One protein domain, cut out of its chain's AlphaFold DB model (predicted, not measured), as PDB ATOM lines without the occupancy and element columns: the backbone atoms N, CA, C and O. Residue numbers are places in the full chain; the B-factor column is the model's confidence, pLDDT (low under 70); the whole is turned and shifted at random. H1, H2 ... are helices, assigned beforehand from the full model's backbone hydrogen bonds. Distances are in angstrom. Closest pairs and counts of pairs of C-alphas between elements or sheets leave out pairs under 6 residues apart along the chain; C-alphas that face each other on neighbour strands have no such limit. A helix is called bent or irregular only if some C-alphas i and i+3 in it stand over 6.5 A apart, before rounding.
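Overview. This is residues 20 to 170 of the 378 residues of the protein "E3 ubiquitin-protein ligase listerin" of Debaryomyces fabryi (UniProt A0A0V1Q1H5). Two layers of helices pack face to face: H2, H5 and H7 lie side by side in a row and run the same way, while H4 and H6, with H1 beyond H4, make the second layer and run against them. H8 lies past H7 at one end of the row, turned across it, and residues 20 to 43, with no named element, run along the outer side of the second layer. H4, H5, H6 and H7 form an up-and-down bundle, each running against the one before it. The printed part has 151 residues with eight named helices, H1 to H8 in order, and no named strand; its class is all helix. It is compact and rounded, with a radius of gyration of the C-alphas of 14.3 A and spans of 40 by 32 by 31 A.

Arrangement. H6, residues 122 to 141, is the longest helix by residues, with 20; it has a kink of 86 degrees near residue 129 and is irregular, C-alphas 124 and 127 being 7.2 A apart. H5, residues 103 to 120, is the hub, touching five helices. H5 and H6 form a helical hairpin; their closest C-alphas are Leu 117 and Phe 125, 6.3 A apart. H7, residues 145 to 158, touches H5 at a shallow tilt of 1 degree, the same way, closest at the C-alphas of Ile 107 and Val 147, 5.4 A. With residues 136 to 141 alone H6 touches H7, closest at Leu 140 and Ser 148, 4.4 A between C-alphas. H4, residues 84 to 97, touches H6 with residues 91 to 95 alone, the C-alphas of Ala 95 and Ile 135 being closest at 6.2 A. H2, residues 58 to 73, touches H5 at a shallow tilt of 23 degrees, the same way, closest at the C-alphas of Glu 62 and Val 105, 5.3 A. H1, residues 44 to 53, makes a helical hairpin with H2 at 33 degrees, only just short of steep; the closest C-alphas, Leu 53 and Lys 61, are 4.8 A apart. H3, residues 78 to 81, only just touches H5, with 3 pairs of C-alphas within 8 A, closest at Thr 78 and Ile 119, 7.3 A. H8, residues 163 to 170, only just touches H7, with 3 such pairs, about perpendicular at 80 degrees, the C-alphas of Leu 156 and Val 166 being closest at 6.5 A; H8 is irregular, with C-alphas 167 and 170 7.3 A apart. H2 and H7 are apart. Every O i to N i+4 pair is within hydrogen-bond range in H1, H2, H5 and H7, against 9 of 10 in H4, 3 of 4 in H8 and 7 of 16 in H6, where 10 of 17 O i to N i+3 pairs are; H3 is too short for an i+4 pair.

Along the chain. From first to last C-alpha H5 measures 26.3 A, H6 23.8 A, H2 22.3 A, H7 19.9 A and H4 19.5 A. H1 begins at C-alpha 44, (-22.778, -28.979, 16.053). H6 begins at C-alpha 122, (1.226, -33.847, 25.377), and H8 ends at C-alpha 170, (3.070, -39.207, 36.950).

Size, cuts and confidence. The two C-alphas farthest apart, those of Thr 39 and Glu 164, are 40.2 A from each other. The printed part has no cut, and the links from H1 through to H8 are tight. The mean pLDDT of the printed part is 94.5, and residues 75 to 80 are under 70.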
ATOM      1  N   LEU A  20     -11.327 -29.087  41.550       96.62
ATOM      2  CA  LEU A  20     -10.325 -29.912  40.872       96.62
ATOM      3  C   LEU A  20      -9.806 -29.241  39.592       96.62
ATOM      4  O   LEU A  20      -9.005 -29.823  38.861       96.62
ATOM      5  N   GLY A  21     -10.296 -28.039  39.301       95.44
ATOM      6  CA  GLY A  21      -9.924 -27.218  38.171       95.44
ATOM      7  C   GLY A  21      -8.585 -26.512  38.358       95.44
ATOM      8  O   GLY A  21      -8.228 -26.020  39.428       95.44
ATOM      9  N   TYR A  22      -7.825 -26.444  37.271       93.31
ATOM     10  CA  TYR A  22      -6.568 -25.714  37.159       93.31
ATOM     11  C   TYR A  22      -6.624 -24.845  35.903       93.31
ATOM     12  O   TYR A  22      -7.287 -25.191  34.932       93.31
ATOM     13  N   ASN A  23      -5.898 -23.726  35.892       87.38
ATOM     14  CA  ASN A  23      -5.897 -22.742  34.795       87.38
ATOM     15  C   ASN A  23      -7.231 -22.003  34.581       87.38
ATOM     16  O   ASN A  23      -7.571 -21.653  33.457       87.38
ATOM     17  N   GLY A  24      -7.960 -21.721  35.663       88.62
ATOM     18  CA  GLY A  24      -9.066 -20.758  35.635       88.62
ATOM     19  C   GLY A  24     -10.409 -21.299  35.143       88.62
ATOM     20  O   GLY A  24     -11.285 -20.500  34.833       88.62
ATOM     21  N   PHE A  25     -10.593 -22.622  35.098       93.19
ATOM     22  CA  PHE A  25     -11.902 -23.243  34.887       93.19
ATOM     23  C   PHE A  25     -12.189 -24.257  36.000       93.19
ATOM     24  O   PHE A  25     -11.267 -24.978  36.387       93.19
ATOM     25  N   PRO A  26     -13.431 -24.330  36.510       95.50
ATOM     26  CA  PRO A  26     -13.759 -25.213  37.620       95.50
ATOM     27  C   PRO A  26     -13.946 -26.652  37.141       95.50
ATOM     28  O   PRO A  26     -14.471 -26.873  36.046       95.50
ATOM     29  N   VAL A  27     -13.597 -27.628  37.978       97.69
ATOM     30  CA  VAL A  27     -13.878 -29.059  37.768       97.69
ATOM     31  C   VAL A  27     -14.358 -29.662  39.081       97.69
ATOM     32  O   VAL A  27     -13.775 -29.419  40.131       97.69
ATOM     33  N   SER A  28     -15.414 -30.474  39.040       97.31
ATOM     34  CA  SER A  28     -15.975 -31.099  40.242       97.31
ATOM     35  C   SER A  28     -16.550 -32.489  39.973       97.31
ATOM     36  O   SER A  28     -16.940 -32.810  38.842       97.31
ATOM     37  N   LEU A  29     -16.620 -33.300  41.034       97.75
ATOM     38  CA  LEU A  29     -17.176 -34.659  41.006       97.75
ATOM     39  C   LEU A  29     -18.685 -34.682  41.256       97.75
ATOM     40  O   LEU A  29     -19.382 -35.520  40.681       97.75
ATOM     41  N   ASN A  30     -19.202 -33.771  42.087       96.50
ATOM     42  CA  ASN A  30     -20.639 -33.659  42.319       96.50
ATOM     43  C   ASN A  30     -21.430 -33.382  41.030       96.50
ATOM     44  O   ASN A  30     -20.924 -32.811  40.065       96.50
ATOM     45  N   TYR A  31     -22.708 -33.768  41.014       94.88
ATOM     46  CA  TYR A  31     -23.518 -33.744  39.791       94.88
ATOM     47  C   TYR A  31     -24.028 -32.350  39.380       94.88
ATOM     48  O   TYR A  31     -24.612 -32.226  38.305       94.88
ATOM     49  N   PHE A  32     -23.874 -31.322  40.222       94.19
ATOM     50  CA  PHE A  32     -24.594 -30.046  40.086       94.19
ATOM     51  C   PHE A  32     -23.705 -28.809  39.901       94.19
ATOM     52  O   PHE A  32     -24.217 -27.767  39.502       94.19
ATOM     53  N   THR A  33     -22.395 -28.897  40.149       94.94
ATOM     54  CA  THR A  33     -21.438 -27.804  39.886       94.94
ATOM     55  C   THR A  33     -20.501 -28.141  38.727       94.94
ATOM     56  O   THR A  33     -20.419 -29.297  38.304       94.94
ATOM     57  N   ALA A  34     -19.791 -27.129  38.212       94.31
ATOM     58  CA  ALA A  34     -18.830 -27.261  37.109       94.31
ATOM     59  C   ALA A  34     -19.384 -28.098  35.940       94.31
ATOM     60  O   ALA A  34     -18.764 -29.064  35.490       94.31
ATOM     61  N   LEU A  35     -20.616 -27.784  35.532       94.38
ATOM     62  CA  LEU A  35     -21.249 -28.369  34.357       94.38
ATOM     63  C   LEU A  35     -20.835 -27.542  33.135       94.38
ATOM     64  O   LEU A  35     -20.957 -26.316  33.196       94.38
ATOM     65  N   PRO A  36     -20.355 -28.172  32.051       94.62
ATOM     66  CA  PRO A  36     -20.034 -27.440  30.838       94.62
ATOM     67  C   PRO A  36     -21.313 -26.899  30.201       94.62
ATOM     68  O   PRO A  36     -22.356 -27.556  30.253       94.62
ATOM     69  N   ASP A  37     -21.229 -25.733  29.565       93.50
ATOM     70  CA  ASP A  37     -22.288 -25.226  28.695       93.50
ATOM     71  C   ASP A  37     -22.042 -25.732  27.265       93.50
ATOM     72  O   ASP A  37     -21.127 -25.246  26.604       93.50
ATOM     73  N   PRO A  38     -22.837 -26.681  26.733       92.25
ATOM     74  CA  PRO A  38     -22.603 -27.206  25.393       92.25
ATOM     75  C   PRO A  38     -22.808 -26.165  24.285       92.25
ATOM     76  O   PRO A  38     -22.434 -26.424  23.147       92.25
ATOM     77  N   THR A  39     -23.444 -25.020  24.564       92.06
ATOM     78  CA  THR A  39     -23.729 -23.996  23.545       92.06
ATOM     79  C   THR A  39     -22.490 -23.227  23.094       92.06
ATOM     80  O   THR A  39     -22.509 -22.660  22.006       92.06
ATOM     81  N   ILE A  40     -21.405 -23.268  23.874       93.44
ATOM     82  CA  ILE A  40     -20.129 -22.626  23.531       93.44
ATOM     83  C   ILE A  40     -19.306 -23.444  22.526       93.44
ATOM     84  O   ILE A  40     -18.291 -22.971  22.030       93.44
ATOM     85  N   LEU A  41     -19.706 -24.689  22.256       93.69
ATOM     86  CA  LEU A  41     -18.974 -25.598  21.381       93.69
ATOM     87  C   LEU A  41     -19.256 -25.264  19.913       93.69
ATOM     88  O   LEU A  41     -20.412 -25.184  19.491       93.69
ATOM     89  N   HIS A  42     -18.193 -25.109  19.122       89.94
ATOM     90  CA  HIS A  42     -18.304 -24.689  17.723       89.94
ATOM     91  C   HIS A  42     -18.871 -25.774  16.800       89.94
ATOM     92  O   HIS A  42     -19.591 -25.464  15.852       89.94
ATOM     93  N   ASN A  43     -18.554 -27.048  17.053       89.50
ATOM     94  CA  ASN A  43     -18.986 -28.153  16.201       89.50
ATOM     95  C   ASN A  43     -20.393 -28.650  16.604       89.50
ATOM     96  O   ASN A  43     -20.549 -29.181  17.707       89.50
ATOM     97  N   PRO A  44     -21.409 -28.578  15.718       91.12
ATOM     98  CA  PRO A  44     -22.778 -28.979  16.053       91.12
ATOM     99  C   PRO A  44     -22.928 -30.446  16.478       91.12
ATOM    100  O   PRO A  44     -23.732 -30.743  17.366       91.12
ATOM    101  N   ASN A  45     -22.149 -31.361  15.890       91.06
ATOM    102  CA  ASN A  45     -22.179 -32.780  16.255       91.06
ATOM    103  C   ASN A  45     -21.648 -32.972  17.680       91.06
ATOM    104  O   ASN A  45     -22.279 -33.659  18.485       91.06
ATOM    105  N   VAL A  46     -20.548 -32.293  18.028       93.50
ATOM    106  CA  VAL A  46     -20.011 -32.284  19.399       93.50
ATOM    107  C   VAL A  46     -21.034 -31.691  20.367       93.50
ATOM    108  O   VAL A  46     -21.293 -32.278  21.415       93.50
ATOM    109  N   THR A  47     -21.689 -30.584  20.012       95.31
ATOM    110  CA  THR A  47     -22.734 -29.963  20.841       95.31
ATOM    111  C   THR A  47     -23.879 -30.929  21.149       95.31
ATOM    112  O   THR A  47     -24.337 -31.007  22.292       95.31
ATOM    113  N   ILE A  48     -24.347 -31.694  20.155       95.31
ATOM    114  CA  ILE A  48     -25.397 -32.710  20.338       95.31
ATOM    115  C   ILE A  48     -24.910 -33.832  21.260       95.31
ATOM    116  O   ILE A  48     -25.618 -34.203  22.201       95.31
ATOM    117  N   ILE A  49     -23.694 -34.328  21.028       96.44
ATOM    118  CA  ILE A  49     -23.059 -35.358  21.855       96.44
ATOM    119  C   ILE A  49     -22.954 -34.884  23.308       96.44
ATOM    120  O   ILE A  49     -23.425 -35.578  24.205       96.44
ATOM    121  N   PHE A  50     -22.435 -33.684  23.571       97.31
ATOM    122  CA  PHE A  50     -22.253 -33.155  24.929       97.31
ATOM    123  C   PHE A  50     -23.583 -32.914  25.650       97.31
ATOM    124  O   PHE A  50     -23.715 -33.234  26.837       97.31
ATOM    125  N   LYS A  51     -24.613 -32.437  24.935       96.50
ATOM    126  CA  LYS A  51     -25.986 -32.377  25.467       96.50
ATOM    127  C   LYS A  51     -26.497 -33.763  25.852       96.50
ATOM    128  O   LYS A  51     -27.172 -33.905  26.869       96.50
ATOM    129  N   SER A  52     -26.185 -34.783  25.054       96.44
ATOM    130  CA  SER A  52     -26.585 -36.167  25.311       96.44
ATOM    131  C   SER A  52     -25.825 -36.790  26.489       96.44
ATOM    132  O   SER A  52     -26.442 -37.392  27.363       96.44
ATOM    133  N   LEU A  53     -24.513 -36.563  26.588       97.00
ATOM    134  CA  LEU A  53     -23.666 -37.016  27.698       97.00
ATOM    135  C   LEU A  53     -24.034 -36.371  29.043       97.00
ATOM    136  O   LEU A  53     -23.847 -36.978  30.097       97.00
ATOM    137  N   SER A  54     -24.602 -35.163  29.006       92.88
ATOM    138  CA  SER A  54     -25.120 -34.460  30.187       92.88
ATOM    139  C   SER A  54     -26.463 -35.018  30.684       92.88
ATOM    140  O   SER A  54     -26.948 -34.624  31.748       92.88
ATOM    141  N   LYS A  55     -27.093 -35.939  29.938       89.56
ATOM    142  CA  LYS A  55     -28.315 -36.631  30.380       89.56
ATOM    143  C   LYS A  55     -27.998 -37.644  31.476       89.56
ATOM    144  O   LYS A  55     -26.857 -38.021  31.706       89.56
ATOM    145  N   LYS A  56     -29.036 -38.107  32.171       86.19
ATOM    146  CA  LYS A  56     -28.902 -39.010  33.329       86.19
ATOM    147  C   LYS A  56     -28.819 -40.488  32.942       86.19
ATOM    148  O   LYS A  56     -28.227 -41.263  33.682       86.19
ATOM    149  N   ASP A  57     -29.393 -40.860  31.801       90.31
ATOM    150  CA  ASP A  57     -29.505 -42.245  31.338       90.31
ATOM    151  C   ASP A  57     -28.157 -42.817  30.863       90.31
ATOM    152  O   ASP A  57     -27.534 -42.285  29.941       90.31
ATOM    153  N   SER A  58     -27.705 -43.912  31.482       91.75
ATOM    154  CA  SER A  58     -26.396 -44.505  31.185       91.75
ATOM    155  C   SER A  58     -26.311 -45.141  29.793       91.75
ATOM    156  O   SER A  58     -25.227 -45.130  29.217       91.75
ATOM    157  N   ILE A  59     -27.416 -45.650  29.229       94.69
ATOM    158  CA  ILE A  59     -27.434 -46.226  27.869       94.69
ATOM    159  C   ILE A  59     -27.192 -45.120  26.837       94.69
ATOM    160  O   ILE A  59     -26.372 -45.255  25.930       94.69
ATOM    161  N   THR A  60     -27.862 -43.986  27.020       95.50
ATOM    162  CA  THR A  60     -27.689 -42.787  26.202       95.50
ATOM    163  C   THR A  60     -26.258 -42.265  26.297       95.50
ATOM    164  O   THR A  60     -25.650 -41.977  25.267       95.50
ATOM    165  N   LYS A  61     -25.683 -42.200  27.507       97.88
ATOM    166  CA  LYS A  61     -24.275 -41.818  27.695       97.88
ATOM    167  C   LYS A  61     -23.316 -42.765  26.983       97.88
ATOM    168  O   LYS A  61     -22.390 -42.302  26.333       97.88
ATOM    169  N   GLU A  62     -23.529 -44.073  27.098       98.12
ATOM    170  CA  GLU A  62     -22.697 -45.085  26.444       98.12
ATOM    171  C   GLU A  62     -22.737 -44.942  24.920       98.12
ATOM    172  O   GLU A  62     -21.687 -44.895  24.278       98.12
ATOM    173  N   LYS A  63     -23.931 -44.792  24.337       98.00
ATOM    174  CA  LYS A  63     -24.075 -44.550  22.899       98.00
ATOM    175  C   LYS A  63     -23.357 -43.266  22.477       98.00
ATOM    176  O   LYS A  63     -22.564 -43.293  21.542       98.00
ATOM    177  N   SER A  64     -23.576 -42.167  23.197       98.25
ATOM    178  CA  SER A  64     -22.959 -40.880  22.872       98.25
ATOM    179  C   SER A  64     -21.444 -40.856  23.090       98.25
ATOM    180  O   SER A  64     -20.754 -40.156  22.361       98.25
ATOM    181  N   LEU A  65     -20.899 -41.634  24.031       98.56
ATOM    182  CA  LEU A  65     -19.449 -41.803  24.170       98.56
ATOM    183  C   LEU A  65     -18.854 -42.581  22.995       98.56
ATOM    184  O   LEU A  65     -17.782 -42.221  22.523       98.56
ATOM    185  N   ASN A  66     -19.540 -43.616  22.501       98.19
ATOM    186  CA  ASN A  66     -19.104 -44.325  21.298       98.19
ATOM    187  C   ASN A  66     -19.136 -43.411  20.066       98.19
ATOM    188  O   ASN A  66     -18.153 -43.356  19.336       98.19
ATOM    189  N   GLU A  67     -20.223 -42.657  19.872       96.69
ATOM    190  CA  GLU A  67     -20.327 -41.646  18.808       96.69
ATOM    191  C   GLU A  67     -19.210 -40.593  18.932       96.69
ATOM    192  O   GLU A  67     -18.607 -40.205  17.935       96.69
ATOM    193  N   PHE A  68     -18.880 -40.173  20.158       96.75
ATOM    194  CA  PHE A  68     -17.789 -39.232  20.399       96.75
ATOM    195  C   PHE A  68     -16.421 -39.813  20.048       96.75
ATOM    196  O   PHE A  68     -15.641 -39.158  19.371       96.75
ATOM    197  N   ILE A  69     -16.130 -41.043  20.472       96.31
ATOM    198  CA  ILE A  69     -14.867 -41.714  20.144       96.31
ATOM    199  C   ILE A  69     -14.743 -41.918  18.633       96.31
ATOM    200  O   ILE A  69     -13.683 -41.649  18.084       96.31
ATOM    201  N   GLN A  70     -15.822 -42.309  17.949       94.25
ATOM    202  CA  GLN A  70     -15.835 -42.420  16.487       94.25
ATOM    203  C   GLN A  70     -15.521 -41.082  15.810       94.25
ATOM    204  O   GLN A  70     -14.729 -41.050  14.876       94.25
ATOM    205  N   LEU A  71     -16.090 -39.979  16.309       92.69
ATOM    206  CA  LEU A  71     -15.782 -38.636  15.814       92.69
ATOM    207  C   LEU A  71     -14.316 -38.241  16.065       92.69
ATOM    208  O   LEU A  71     -13.723 -37.547  15.247       92.69
ATOM    209  N   LEU A  72     -13.728 -38.666  17.188       92.62
ATOM    210  CA  LEU A  72     -12.315 -38.424  17.504       92.62
ATOM    211  C   LEU A  72     -11.363 -39.282  16.655       92.62
ATOM    212  O   LEU A  72     -10.252 -38.845  16.376       92.62
ATOM    213  N   ASP A  73     -11.782 -40.482  16.254       90.81
ATOM    214  CA  ASP A  73     -10.998 -41.382  15.403       90.81
ATOM    215  C   ASP A  73     -11.117 -41.021  13.895       90.81
ATOM    216  O   ASP A  73     -10.386 -41.572  13.068       90.81
ATOM    217  N   ASP A  74     -12.003 -40.086  13.523       87.56
ATOM    218  CA  ASP A  74     -12.153 -39.580  12.152       87.56
ATOM    219  C   ASP A  74     -11.052 -38.560  11.802       87.56
ATOM    220  O   ASP A  74     -11.121 -37.378  12.159       87.56
ATOM    221  N   ASN A  75     -10.027 -39.046  11.092       68.12
ATOM    222  CA  ASN A  75      -8.790 -38.331  10.751       68.12
ATOM    223  C   ASN A  75      -8.974 -37.116   9.826       68.12
ATOM    224  O   ASN A  75      -8.092 -36.257   9.781       68.12
ATOM    225  N   GLU A  76     -10.072 -37.023   9.068       67.81
ATOM    226  CA  GLU A  76     -10.252 -35.933   8.096       67.81
ATOM    227  C   GLU A  76     -10.628 -34.603   8.769       67.81
ATOM    228  O   GLU A  76     -10.334 -33.534   8.235       67.81
ATOM    229  N   ASN A  77     -11.216 -34.650   9.972       63.62
ATOM    230  CA  ASN A  77     -11.758 -33.474  10.664       63.62
ATOM    231  C   ASN A  77     -11.168 -33.238  12.067       63.62
ATOM    232  O   ASN A  77     -11.534 -32.277  12.744       63.62
ATOM    233  N   THR A  78     -10.243 -34.080  12.527       64.62
ATOM    234  CA  THR A  78      -9.855 -34.168  13.944       64.62
ATOM    235  C   THR A  78      -9.287 -32.871  14.536       64.62
ATOM    236  O   THR A  78      -9.648 -32.482  15.648       64.62
ATOM    237  N   SER A  79      -8.412 -32.172  13.803       60.28
ATOM    238  CA  SER A  79      -7.776 -30.932  14.277       60.28
ATOM    239  C   SER A  79      -8.739 -29.742  14.327       60.28
ATOM    240  O   SER A  79      -8.500 -28.796  15.071       60.28
ATOM    241  N   VAL A  80      -9.839 -29.807  13.572       62.38
ATOM    242  CA  VAL A  80     -10.925 -28.814  13.577       62.38
ATOM    243  C   VAL A  80     -11.925 -29.102  14.703       62.38
ATOM    244  O   VAL A  80     -12.603 -28.197  15.180       62.38
ATOM    245  N   VAL A  81     -12.019 -30.359  15.148       74.94
ATOM    246  CA  VAL A  81     -12.985 -30.794  16.165       74.94
ATOM    247  C   VAL A  81     -12.505 -30.494  17.587       74.94
ATOM    248  O   VAL A  81     -13.320 -30.094  18.414       74.94
ATOM    249  N   VAL A  82     -11.215 -30.679  17.893       87.38
ATOM    250  CA  VAL A  82     -10.691 -30.587  19.270       87.38
ATOM    251  C   VAL A  82     -10.037 -29.229  19.538       87.38
ATOM    252  O   VAL A  82      -8.815 -29.088  19.501       87.38
ATOM    253  N   ASP A  83     -10.865 -28.230  19.837       91.56
ATOM    254  CA  ASP A  83     -10.423 -26.900  20.267       91.56
ATOM    255  C   ASP A  83     -10.345 -26.754  21.803       91.56
ATOM    256  O   ASP A  83     -10.653 -27.667  22.573       91.56
ATOM    257  N   GLU A  84      -9.895 -25.586  22.274       93.38
ATOM    258  CA  GLU A  84      -9.771 -25.294  23.708       93.38
ATOM    259  C   GLU A  84     -11.116 -25.376  24.446       93.38
ATOM    260  O   GLU A  84     -11.169 -25.932  25.543       93.38
ATOM    261  N   LEU A  85     -12.209 -24.896  23.845       95.00
ATOM    262  CA  LEU A  85     -13.535 -24.920  24.467       95.00
ATOM    263  C   LEU A  85     -14.047 -26.352  24.647       95.00
ATOM    264  O   LEU A  85     -14.617 -26.673  25.696       95.00
ATOM    265  N   LEU A  86     -13.791 -27.228  23.673       95.75
ATOM    266  CA  LEU A  86     -14.069 -28.654  23.787       95.75
ATOM    267  C   LEU A  86     -13.235 -29.281  24.898       95.75
ATOM    268  O   LEU A  86     -13.801 -29.989  25.726       95.75
ATOM    269  N   ILE A  87     -11.925 -29.018  24.966       96.44
ATOM    270  CA  ILE A  87     -11.057 -29.599  26.003       96.44
ATOM    271  C   ILE A  87     -11.543 -29.214  27.406       96.44
ATOM    272  O   ILE A  87     -11.691 -30.084  28.267       96.44
ATOM    273  N   LEU A  88     -11.836 -27.931  27.631       96.62
ATOM    274  CA  LEU A  88     -12.358 -27.434  28.907       96.62
ATOM    275  C   LEU A  88     -13.688 -28.110  29.261       96.62
ATOM    276  O   LEU A  88     -13.840 -28.659  30.357       96.62
ATOM    277  N   SER A  89     -14.618 -28.141  28.302       97.31
ATOM    278  CA  SER A  89     -15.933 -28.758  28.483       97.31
ATOM    279  C   SER A  89     -15.827 -30.260  28.748       97.31
ATOM    280  O   SER A  89     -16.564 -30.818  29.562       97.31
ATOM    281  N   TRP A  90     -14.899 -30.930  28.061       98.12
ATOM    282  CA  TRP A  90     -14.651 -32.354  28.213       98.12
ATOM    283  C   TRP A  90     -14.134 -32.662  29.607       98.12
ATOM    284  O   TRP A  90     -14.669 -33.554  30.244       98.12
ATOM    285  N   ILE A  91     -13.144 -31.929  30.119       98.31
ATOM    286  CA  ILE A  91     -12.562 -32.211  31.440       98.31
ATOM    287  C   ILE A  91     -13.608 -32.056  32.551       98.31
ATOM    288  O   ILE A  91     -13.668 -32.884  33.463       98.31
ATOM    289  N   GLN A  92     -14.476 -31.047  32.446       97.75
ATOM    290  CA  GLN A  92     -15.602 -30.849  33.365       97.75
ATOM    291  C   GLN A  92     -16.577 -32.030  33.372       97.75
ATOM    292  O   GLN A  92     -17.052 -32.455  34.430       97.75
ATOM    293  N   LEU A  93     -16.868 -32.573  32.189       97.94
ATOM    294  CA  LEU A  93     -17.779 -33.700  32.020       97.94
ATOM    295  C   LEU A  93     -17.122 -35.040  32.379       97.94
ATOM    296  O   LEU A  93     -17.738 -35.884  33.030       97.94
ATOM    297  N   TYR A  94     -15.855 -35.212  32.013       98.69
ATOM    298  CA  TYR A  94     -15.025 -36.383  32.264       98.69
ATOM    299  C   TYR A  94     -14.957 -36.707  33.754       98.69
ATOM    300  O   TYR A  94     -15.140 -37.863  34.124       98.69
ATOM    301  N   ALA A  95     -14.814 -35.692  34.612       98.31
ATOM    302  CA  ALA A  95     -14.843 -35.849  36.067       98.31
ATOM    303  C   ALA A  95     -16.086 -36.601  36.576       98.31
ATOM    304  O   ALA A  95     -15.996 -37.395  37.510       98.31
ATOM    305  N   LYS A  96     -17.237 -36.388  35.927       97.94
ATOM    306  CA  LYS A  96     -18.527 -36.995  36.283       97.94
ATOM    307  C   LYS A  96     -18.733 -38.345  35.590       97.94
ATOM    308  O   LYS A  96     -19.265 -39.273  36.197       97.94
ATOM    309  N   LEU A  97     -18.312 -38.475  34.331       98.56
ATOM    310  CA  LEU A  97     -18.459 -39.715  33.561       98.56
ATOM    311  C   LEU A  97     -17.484 -40.815  34.018       98.56
ATOM    312  O   LEU A  97     -17.865 -41.984  34.086       98.56
ATOM    313  N   ALA A  98     -16.261 -40.452  34.416       98.50
ATOM    314  CA  ALA A  98     -15.250 -41.383  34.922       98.50
ATOM    315  C   ALA A  98     -15.671 -42.086  36.224       98.50
ATOM    316  O   ALA A  98     -15.159 -43.156  36.539       98.50
ATOM    317  N   ILE A  99     -16.637 -41.527  36.962       97.88
ATOM    318  CA  ILE A  99     -17.191 -42.114  38.192       97.88
ATOM    319  C   ILE A  99     -18.625 -42.642  38.019       97.88
ATOM    320  O   ILE A  99     -19.273 -43.001  39.006       97.88
ATOM    321  N   ASP A 100     -19.146 -42.718  36.788       97.81
ATOM    322  CA  ASP A 100     -20.516 -43.173  36.519       97.81
ATOM    323  C   ASP A 100     -20.769 -44.593  37.065       97.81
ATOM    324  O   ASP A 100     -19.854 -45.409  37.219       97.81
ATOM    325  N   ASN A 101     -22.027 -44.911  37.382       96.88
ATOM    326  CA  ASN A 101     -22.388 -46.252  37.846       96.88
ATOM    327  C   ASN A 101     -22.226 -47.304  36.749       96.88
ATOM    328  O   ASN A 101     -21.807 -48.426  37.043       96.88
ATOM    329  N   SER A 102     -22.463 -46.932  35.491       97.62
ATOM    330  CA  SER A 102     -22.220 -47.820  34.363       97.62
ATOM    331  C   SER A 102     -20.727 -48.041  34.156       97.62
ATOM    332  O   SER A 102     -19.957 -47.113  33.908       97.62
ATOM    333  N   ARG A 103     -20.331 -49.312  34.198       98.19
ATOM    334  CA  ARG A 103     -18.986 -49.764  33.841       98.19
ATOM    335  C   ARG A 103     -18.576 -49.299  32.442       98.19
ATOM    336  O   ARG A 103     -17.463 -48.810  32.276       98.19
ATOM    337  N   SER A 104     -19.461 -49.452  31.455       98.50
ATOM    338  CA  SER A 104     -19.176 -49.084  30.065       98.50
ATOM    339  C   SER A 104     -18.897 -47.590  29.936       98.50
ATOM    340  O   SER A 104     -17.925 -47.205  29.292       98.50
ATOM    341  N   VAL A 105     -19.684 -46.748  30.619       98.69
ATOM    342  CA  VAL A 105     -19.475 -45.292  30.629       98.69
ATOM    343  C   VAL A 105     -18.097 -44.949  31.195       98.69
ATOM    344  O   VAL A 105     -17.378 -44.168  30.574       98.69
ATOM    345  N   ARG A 106     -17.669 -45.572  32.303       98.69
ATOM    346  CA  ARG A 106     -16.325 -45.337  32.870       98.69
ATOM    347  C   ARG A 106     -15.205 -45.735  31.902       98.69
ATOM    348  O   ARG A 106     -14.302 -44.941  31.656       98.69
ATOM    349  N   ILE A 107     -15.296 -46.922  31.293       98.81
ATOM    350  CA  ILE A 107     -14.315 -47.409  30.303       98.81
ATOM    351  C   ILE A 107     -14.198 -46.441  29.124       98.81
ATOM    352  O   ILE A 107     -13.098 -45.991  28.799       98.81
ATOM    353  N   LEU A 108     -15.328 -46.106  28.502       98.81
ATOM    354  CA  LEU A 108     -15.364 -45.241  27.325       98.81
ATOM    355  C   LEU A 108     -14.900 -43.815  27.659       98.81
ATOM    356  O   LEU A 108     -14.256 -43.172  26.840       98.81
ATOM    357  N   SER A 109     -15.140 -43.338  28.882       98.75
ATOM    358  CA  SER A 109     -14.648 -42.031  29.337       98.75
ATOM    359  C   SER A 109     -13.122 -41.971  29.362       98.75
ATOM    360  O   SER A 109     -12.535 -41.025  28.841       98.75
ATOM    361  N   HIS A 110     -12.458 -42.993  29.911       98.69
ATOM    362  CA  HIS A 110     -10.993 -43.064  29.896       98.69
ATOM    363  C   HIS A 110     -10.434 -43.213  28.471       98.69
ATOM    364  O   HIS A 110      -9.383 -42.653  28.153       98.69
ATOM    365  N   GLN A 111     -11.146 -43.918  27.587       98.69
ATOM    366  CA  GLN A 111     -10.767 -44.031  26.175       98.69
ATOM    367  C   GLN A 111     -10.871 -42.689  25.443       98.69
ATOM    368  O   GLN A 111      -9.906 -42.285  24.798       98.69
ATOM    369  N   ALA A 112     -11.981 -41.965  25.594       98.38
ATOM    370  CA  ALA A 112     -12.153 -40.632  25.019       98.38
ATOM    371  C   ALA A 112     -11.102 -39.640  25.552       98.38
ATOM    372  O   ALA A 112     -10.481 -38.926  24.766       98.38
ATOM    373  N   GLN A 113     -10.809 -39.667  26.859       98.50
ATOM    374  CA  GLN A 113      -9.731 -38.873  27.463       98.50
ATOM    375  C   GLN A 113      -8.367 -39.160  26.810       98.50
ATOM    376  O   GLN A 113      -7.610 -38.234  26.513       98.50
ATOM    377  N   SER A 114      -8.060 -40.434  26.553       98.00
ATOM    378  CA  SER A 114      -6.835 -40.845  25.859       98.00
ATOM    379  C   SER A 114      -6.775 -40.357  24.417       98.00
ATOM    380  O   SER A 114      -5.733 -39.863  23.993       98.00
ATOM    381  N   ARG A 115      -7.885 -40.449  23.674       96.12
ATOM    382  CA  ARG A 115      -7.968 -39.948  22.295       96.12
ATOM    383  C   ARG A 115      -7.741 -38.447  22.230       96.12
ATOM    384  O   ARG A 115      -6.888 -38.013  21.468       96.12
ATOM    385  N   ILE A 116      -8.410 -37.672  23.084       96.25
ATOM    386  CA  ILE A 116      -8.233 -36.214  23.137       96.25
ATOM    387  C   ILE A 116      -6.766 -35.853  23.398       96.25
ATOM    388  O   ILE A 116      -6.204 -35.033  22.675       96.25
ATOM    389  N   LEU A 117      -6.115 -36.489  24.377       95.75
ATOM    390  CA  LEU A 117      -4.692 -36.256  24.636       95.75
ATOM    391  C   LEU A 117      -3.810 -36.656  23.439       95.75
ATOM    392  O   LEU A 117      -2.864 -35.938  23.120       95.75
ATOM    393  N   GLY A 118      -4.117 -37.769  22.768       94.25
ATOM    394  CA  GLY A 118      -3.403 -38.219  21.569       94.25
ATOM    395  C   GLY A 118      -3.501 -37.231  20.403       94.25
ATOM    396  O   GLY A 118      -2.497 -36.963  19.751       94.25
ATOM    397  N   ILE A 119      -4.682 -36.645  20.198       93.19
ATOM    398  CA  ILE A 119      -4.968 -35.665  19.138       93.19
ATOM    399  C   ILE A 119      -4.281 -34.328  19.421       93.19
ATOM    400  O   ILE A 119      -3.607 -33.772  18.557       93.19
ATOM    401  N   VAL A 120      -4.441 -33.803  20.640       93.19
ATOM    402  CA  VAL A 120      -3.903 -32.489  21.035       93.19
ATOM    403  C   VAL A 120      -2.382 -32.541  21.210       93.19
ATOM    404  O   VAL A 120      -1.675 -31.557  20.987       93.19
ATOM    405  N   GLY A 121      -1.864 -33.696  21.623       92.38
ATOM    406  CA  GLY A 121      -0.464 -33.905  21.948       92.38
ATOM    407  C   GLY A 121      -0.091 -33.395  23.342       92.38
ATOM    408  O   GLY A 121      -0.588 -32.385  23.849       92.38
ATOM    409  N   GLY A 122       0.861 -34.088  23.976       89.69
ATOM    410  CA  GLY A 122       1.226 -33.847  25.377       89.69
ATOM    411  C   GLY A 122       1.711 -32.427  25.682       89.69
ATOM    412  O   GLY A 122       1.438 -31.916  26.762       89.69
ATOM    413  N   LYS A 123       2.379 -31.750  24.734       90.69
ATOM    414  CA  LYS A 123       2.859 -30.373  24.938       90.69
ATOM    415  C   LYS A 123       1.696 -29.393  25.110       90.69
ATOM    416  O   LYS A 123       1.675 -28.656  26.092       90.69
ATOM    417  N   ALA A 124       0.730 -29.408  24.192       92.50
ATOM    418  CA  ALA A 124      -0.422 -28.508  24.230       92.50
ATOM    419  C   ALA A 124      -1.427 -28.902  25.324       92.50
ATOM    420  O   ALA A 124      -2.013 -28.029  25.962       92.50
ATOM    421  N   PHE A 125      -1.570 -30.203  25.604       95.06
ATOM    422  CA  PHE A 125      -2.477 -30.681  26.646       95.06
ATOM    423  C   PHE A 125      -1.908 -30.543  28.070       95.06
ATOM    424  O   PHE A 125      -2.658 -30.617  29.040       95.06
ATOM    425  N   SER A 126      -0.596 -30.327  28.224       93.69
ATOM    426  CA  SER A 126       0.106 -30.358  29.520       93.69
ATOM    427  C   SER A 126      -0.556 -29.524  30.621       93.69
ATOM    428  O   SER A 126      -0.691 -30.008  31.744       93.69
ATOM    429  N   LYS A 127      -1.041 -28.316  30.299       93.00
ATOM    430  CA  LYS A 127      -1.723 -27.439  31.266       93.00
ATOM    431  C   LYS A 127      -2.974 -28.089  31.866       93.00
ATOM    432  O   LYS A 127      -3.254 -27.908  33.045       93.00
ATOM    433  N   TYR A 128      -3.687 -28.903  31.096       96.81
ATOM    434  CA  TYR A 128      -4.918 -29.566  31.519       96.81
ATOM    435  C   TYR A 128      -4.699 -30.839  32.337       96.81
ATOM    436  O   TYR A 128      -5.622 -31.292  33.017       96.81
ATOM    437  N   LEU A 129      -3.484 -31.403  32.310       97.12
ATOM    438  CA  LEU A 129      -3.167 -32.636  33.034       97.12
ATOM    439  C   LEU A 129      -3.365 -32.487  34.543       97.12
ATOM    440  O   LEU A 129      -3.805 -33.441  35.174       97.12
ATOM    441  N   LEU A 130      -3.120 -31.297  35.104       96.44
ATOM    442  CA  LEU A 130      -3.359 -31.023  36.526       96.44
ATOM    443  C   LEU A 130      -4.819 -31.308  36.926       96.44
ATOM    444  O   LEU A 130      -5.058 -31.868  37.992       96.44
ATOM    445  N   SER A 131      -5.779 -30.993  36.050       97.75
ATOM    446  CA  SER A 131      -7.206 -31.240  36.291       97.75
ATOM    447  C   SER A 131      -7.636 -32.670  35.947       97.75
ATOM    448  O   SER A 131      -8.540 -33.206  36.579       97.75
ATOM    449  N   SER A 132      -7.035 -33.303  34.929       98.00
ATOM    450  CA  SER A 132      -7.520 -34.589  34.399       98.00
ATOM    451  C   SER A 132      -6.802 -35.824  34.954       98.00
ATOM    452  O   SER A 132      -7.401 -36.898  35.005       98.00
ATOM    453  N   ILE A 133      -5.524 -35.714  35.341       98.31
ATOM    454  CA  ILE A 133      -4.711 -36.863  35.773       98.31
ATOM    455  C   ILE A 133      -5.238 -37.521  37.048       98.31
ATOM    456  O   ILE A 133      -5.372 -38.743  37.022       98.31
ATOM    457  N   PRO A 134      -5.602 -36.794  38.123       98.62
ATOM    458  CA  PRO A 134      -6.123 -37.438  39.329       98.62
ATOM    459  C   PRO A 134      -7.368 -38.296  39.049       98.62
ATOM    460  O   PRO A 134      -7.441 -39.447  39.470       98.62
ATOM    461  N   ILE A 135      -8.295 -37.782  38.232       98.62
ATOM    462  CA  ILE A 135      -9.511 -38.492  37.800       98.62
ATOM    463  C   ILE A 135      -9.162 -39.736  36.969       98.62
ATOM    464  O   ILE A 135      -9.826 -40.766  37.060       98.62
ATOM    465  N   TRP A 136      -8.123 -39.658  36.139       98.62
ATOM    466  CA  TRP A 136      -7.687 -40.786  35.320       98.62
ATOM    467  C   TRP A 136      -6.998 -41.876  36.142       98.62
ATOM    468  O   TRP A 136      -7.300 -43.053  35.965       98.62
ATOM    469  N   LEU A 137      -6.129 -41.493  37.079       98.81
ATOM    470  CA  LEU A 137      -5.456 -42.420  37.987       98.81
ATOM    471  C   LEU A 137      -6.438 -43.129  38.922       98.81
ATOM    472  O   LEU A 137      -6.237 -44.305  39.212       98.81
ATOM    473  N   GLN A 138      -7.527 -42.470  39.325       98.50
ATOM    474  CA  GLN A 138      -8.606 -43.099  40.091       98.50
ATOM    475  C   GLN A 138      -9.133 -44.377  39.413       98.50
ATOM    476  O   GLN A 138      -9.417 -45.364  40.095       98.50
ATOM    477  N   GLY A 139      -9.227 -44.397  38.078       98.44
ATOM    478  CA  GLY A 139      -9.700 -45.563  37.327       98.44
ATOM    479  C   GLY A 139      -8.794 -46.796  37.462       98.44
ATOM    480  O   GLY A 139      -9.275 -47.917  37.314       98.44
ATOM    481  N   LEU A 140      -7.511 -46.630  37.822       98.50
ATOM    482  CA  LEU A 140      -6.590 -47.744  38.102       98.50
ATOM    483  C   LEU A 140      -7.016 -48.572  39.319       98.50
ATOM    484  O   LEU A 140      -6.667 -49.747  39.411       98.50
ATOM    485  N   TYR A 141      -7.779 -47.967  40.229       98.06
ATOM    486  CA  TYR A 141      -8.268 -48.596  41.453       98.06
ATOM    487  C   TYR A 141      -9.773 -48.891  41.411       98.06
ATOM    488  O   TYR A 141     -10.399 -49.078  42.455       98.06
ATOM    489  N   ASP A 142     -10.368 -48.953  40.217       97.50
ATOM    490  CA  ASP A 142     -11.737 -49.442  40.060       97.50
ATOM    491  C   ASP A 142     -11.833 -50.925  40.463       97.50
ATOM    492  O   ASP A 142     -10.992 -51.750  40.090       97.50
ATOM    493  N   ASN A 143     -12.884 -51.266  41.213       91.56
ATOM    494  CA  ASN A 143     -13.144 -52.634  41.664       91.56
ATOM    495  C   ASN A 143     -13.464 -53.585  40.497       91.56
ATOM    496  O   ASN A 143     -13.275 -54.796  40.625       91.56
ATOM    497  N   ASP A 144     -13.951 -53.067  39.364       96.62
ATOM    498  CA  ASP A 144     -14.116 -53.849  38.145       96.62
ATOM    499  C   ASP A 144     -12.788 -53.915  37.374       96.62
ATOM    500  O   ASP A 144     -12.240 -52.913  36.903       96.62
ATOM    501  N   LYS A 145     -12.276 -55.139  37.214       96.56
ATOM    502  CA  LYS A 145     -10.970 -55.391  36.596       96.56
ATOM    503  C   LYS A 145     -10.897 -54.965  35.126       96.56
ATOM    504  O   LYS A 145      -9.804 -54.656  34.649       96.56
ATOM    505  N   LEU A 146     -12.018 -54.934  34.402       98.12
ATOM    506  CA  LEU A 146     -12.041 -54.448  33.022       98.12
ATOM    507  C   LEU A 146     -11.825 -52.935  32.977       98.12
ATOM    508  O   LEU A 146     -11.102 -52.456  32.104       98.12
ATOM    509  N   VAL A 147     -12.389 -52.195  33.936       98.62
ATOM    510  CA  VAL A 147     -12.195 -50.741  34.039       98.62
ATOM    511  C   VAL A 147     -10.745 -50.425  34.367       98.62
ATOM    512  O   VAL A 147     -10.114 -49.677  33.623       98.62
ATOM    513  N   SER A 148     -10.182 -51.029  35.415       98.56
ATOM    514  CA  SER A 148      -8.793 -50.763  35.813       98.56
ATOM    515  C   SER A 148      -7.782 -51.178  34.746       98.56
ATOM    516  O   SER A 148      -6.883 -50.403  34.416       98.56
ATOM    517  N   SER A 149      -7.973 -52.337  34.105       98.44
ATOM    518  CA  SER A 149      -7.096 -52.786  33.011       98.44
ATOM    519  C   SER A 149      -7.207 -51.887  31.773       98.44
ATOM    520  O   SER A 149      -6.190 -51.545  31.166       98.44
ATOM    521  N   SER A 150      -8.423 -51.463  31.403       98.50
ATOM    522  CA  SER A 150      -8.622 -50.516  30.297       98.50
ATOM    523  C   SER A 150      -8.008 -49.155  30.615       98.50
ATOM    524  O   SER A 150      -7.341 -48.570  29.766       98.50
ATOM    525  N   THR A 151      -8.183 -48.667  31.843       98.75
ATOM    526  CA  THR A 151      -7.603 -47.401  32.307       98.75
ATOM    527  C   THR A 151      -6.085 -47.432  32.195       98.75
ATOM    528  O   THR A 151      -5.496 -46.547  31.573       98.75
ATOM    529  N   TYR A 152      -5.452 -48.495  32.695       98.75
ATOM    530  CA  TYR A 152      -4.007 -48.673  32.595       98.75
ATOM    531  C   TYR A 152      -3.523 -48.678  31.141       98.75
ATOM    532  O   TYR A 152      -2.571 -47.976  30.804       98.75
ATOM    533  N   LYS A 153      -4.228 -49.393  30.254       98.56
ATOM    534  CA  LYS A 153      -3.934 -49.398  28.814       98.56
ATOM    535  C   LYS A 153      -4.010 -47.991  28.213       98.56
ATOM    536  O   LYS A 153      -3.104 -47.598  27.488       98.56
ATOM    537  N   THR A 154      -5.059 -47.229  28.523       98.38
ATOM    538  CA  THR A 154      -5.230 -45.861  28.003       98.38
ATOM    539  C   THR A 154      -4.150 -44.900  28.509       98.38
ATOM    540  O   THR A 154      -3.660 -44.072  27.741       98.38
ATOM    541  N   LEU A 155      -3.723 -45.036  29.770       98.44
ATOM    542  CA  LEU A 155      -2.599 -44.278  30.321       98.44
ATOM    543  C   LEU A 155      -1.297 -44.648  29.607       98.44
ATOM    544  O   LEU A 155      -0.631 -43.757  29.091       98.44
ATOM    545  N   LEU A 156      -0.962 -45.937  29.498       98.00
ATOM    546  CA  LEU A 156       0.252 -46.376  28.800       98.00
ATOM    547  C   LEU A 156       0.324 -45.821  27.379       98.00
ATOM    548  O   LEU A 156       1.297 -45.145  27.050       98.00
ATOM    549  N   GLN A 157      -0.737 -45.997  26.591       96.25
ATOM    550  CA  GLN A 157      -0.803 -45.488  25.220       96.25
ATOM    551  C   GLN A 157      -0.546 -43.977  25.160       96.25
ATOM    552  O   GLN A 157       0.237 -43.497  24.343       96.25
ATOM    553  N   SER A 158      -1.149 -43.221  26.076       97.06
ATOM    554  CA  SER A 158      -1.029 -41.759  26.103       97.06
ATOM    555  C   SER A 158       0.329 -41.263  26.606       97.06
ATOM    556  O   SER A 158       0.713 -40.120  26.362       97.06
ATOM    557  N   PHE A 159       1.075 -42.128  27.289       95.81
ATOM    558  CA  PHE A 159       2.384 -41.842  27.861       95.81
ATOM    559  C   PHE A 159       3.521 -42.598  27.157       95.81
ATOM    560  O   PHE A 159       4.601 -42.745  27.738       95.81
ATOM    561  N   GLN A 160       3.313 -42.954  25.880       95.69
ATOM    562  CA  GLN A 160       4.293 -43.583  24.976       95.69
ATOM    563  C   GLN A 160       4.722 -44.982  25.443       95.69
ATOM    564  O   GLN A 160       5.906 -45.313  25.424       95.69
ATOM    565  N   ASP A 161       3.765 -45.760  25.949       96.94
ATOM    566  CA  ASP A 161       3.935 -47.111  26.499       96.94
ATOM    567  C   ASP A 161       5.024 -47.216  27.583       96.94
ATOM    568  O   ASP A 161       5.561 -48.286  27.879       96.94
ATOM    569  N   ASN A 162       5.338 -46.090  28.230       97.75
ATOM    570  CA  ASN A 162       6.347 -46.016  29.271       97.75
ATOM    571  C   ASN A 162       5.737 -46.371  30.636       97.75
ATOM    572  O   ASN A 162       5.099 -45.541  31.288       97.75
ATOM    573  N   LYS A 163       5.981 -47.610  31.081       97.94
ATOM    574  CA  LYS A 163       5.516 -48.116  32.383       97.94
ATOM    575  C   LYS A 163       6.035 -47.303  33.561       97.94
ATOM    576  O   LYS A 163       5.245 -46.900  34.398       97.94
ATOM    577  N   GLU A 164       7.327 -46.982  33.595       97.56
ATOM    578  CA  GLU A 164       7.924 -46.165  34.664       97.56
ATOM    579  C   GLU A 164       7.226 -44.798  34.780       97.56
ATOM    580  O   GLU A 164       7.003 -44.277  35.877       97.56
ATOM    581  N   ARG A 165       6.825 -44.224  33.639       96.94
ATOM    582  CA  ARG A 165       6.088 -42.965  33.607       96.94
ATOM    583  C   ARG A 165       4.719 -43.105  34.273       96.94
ATOM    584  O   ARG A 165       4.390 -42.272  35.112       96.94
ATOM    585  N   VAL A 166       3.961 -44.147  33.939       97.81
ATOM    586  CA  VAL A 166       2.616 -44.394  34.494       97.81
ATOM    587  C   VAL A 166       2.662 -44.846  35.959       97.81
ATOM    588  O   VAL A 166       1.894 -44.349  36.782       97.81
ATOM    589  N   ASP A 167       3.581 -45.744  36.301       97.31
ATOM    590  CA  ASP A 167       3.645 -46.406  37.607       97.31
ATOM    591  C   ASP A 167       4.324 -45.542  38.685       97.31
ATOM    592  O   ASP A 167       4.113 -45.769  39.883       97.31
ATOM    593  N   SER A 168       5.132 -44.553  38.277       96.38
ATOM    594  CA  SER A 168       5.894 -43.695  39.195       96.38
ATOM    595  C   SER A 168       5.891 -42.211  38.809       96.38
ATOM    596  O   SER A 168       5.356 -41.391  39.554       96.38
ATOM    597  N   LYS A 169       6.417 -41.823  37.635       98.06
ATOM    598  CA  LYS A 169       6.711 -40.396  37.355       98.06
ATOM    599  C   LYS A 169       5.478 -39.493  37.358       98.06
ATOM    600  O   LYS A 169       5.583 -38.352  37.802       98.06
ATOM    601  N   ILE A 170       4.325 -39.970  36.884       97.81
ATOM    602  CA  ILE A 170       3.070 -39.207  36.950       97.81
ATOM    603  C   ILE A 170       2.678 -38.957  38.408       97.81
ATOM    604  O   ILE A 170       2.339 -37.832  38.755       97.81
TER     605      ILE A 170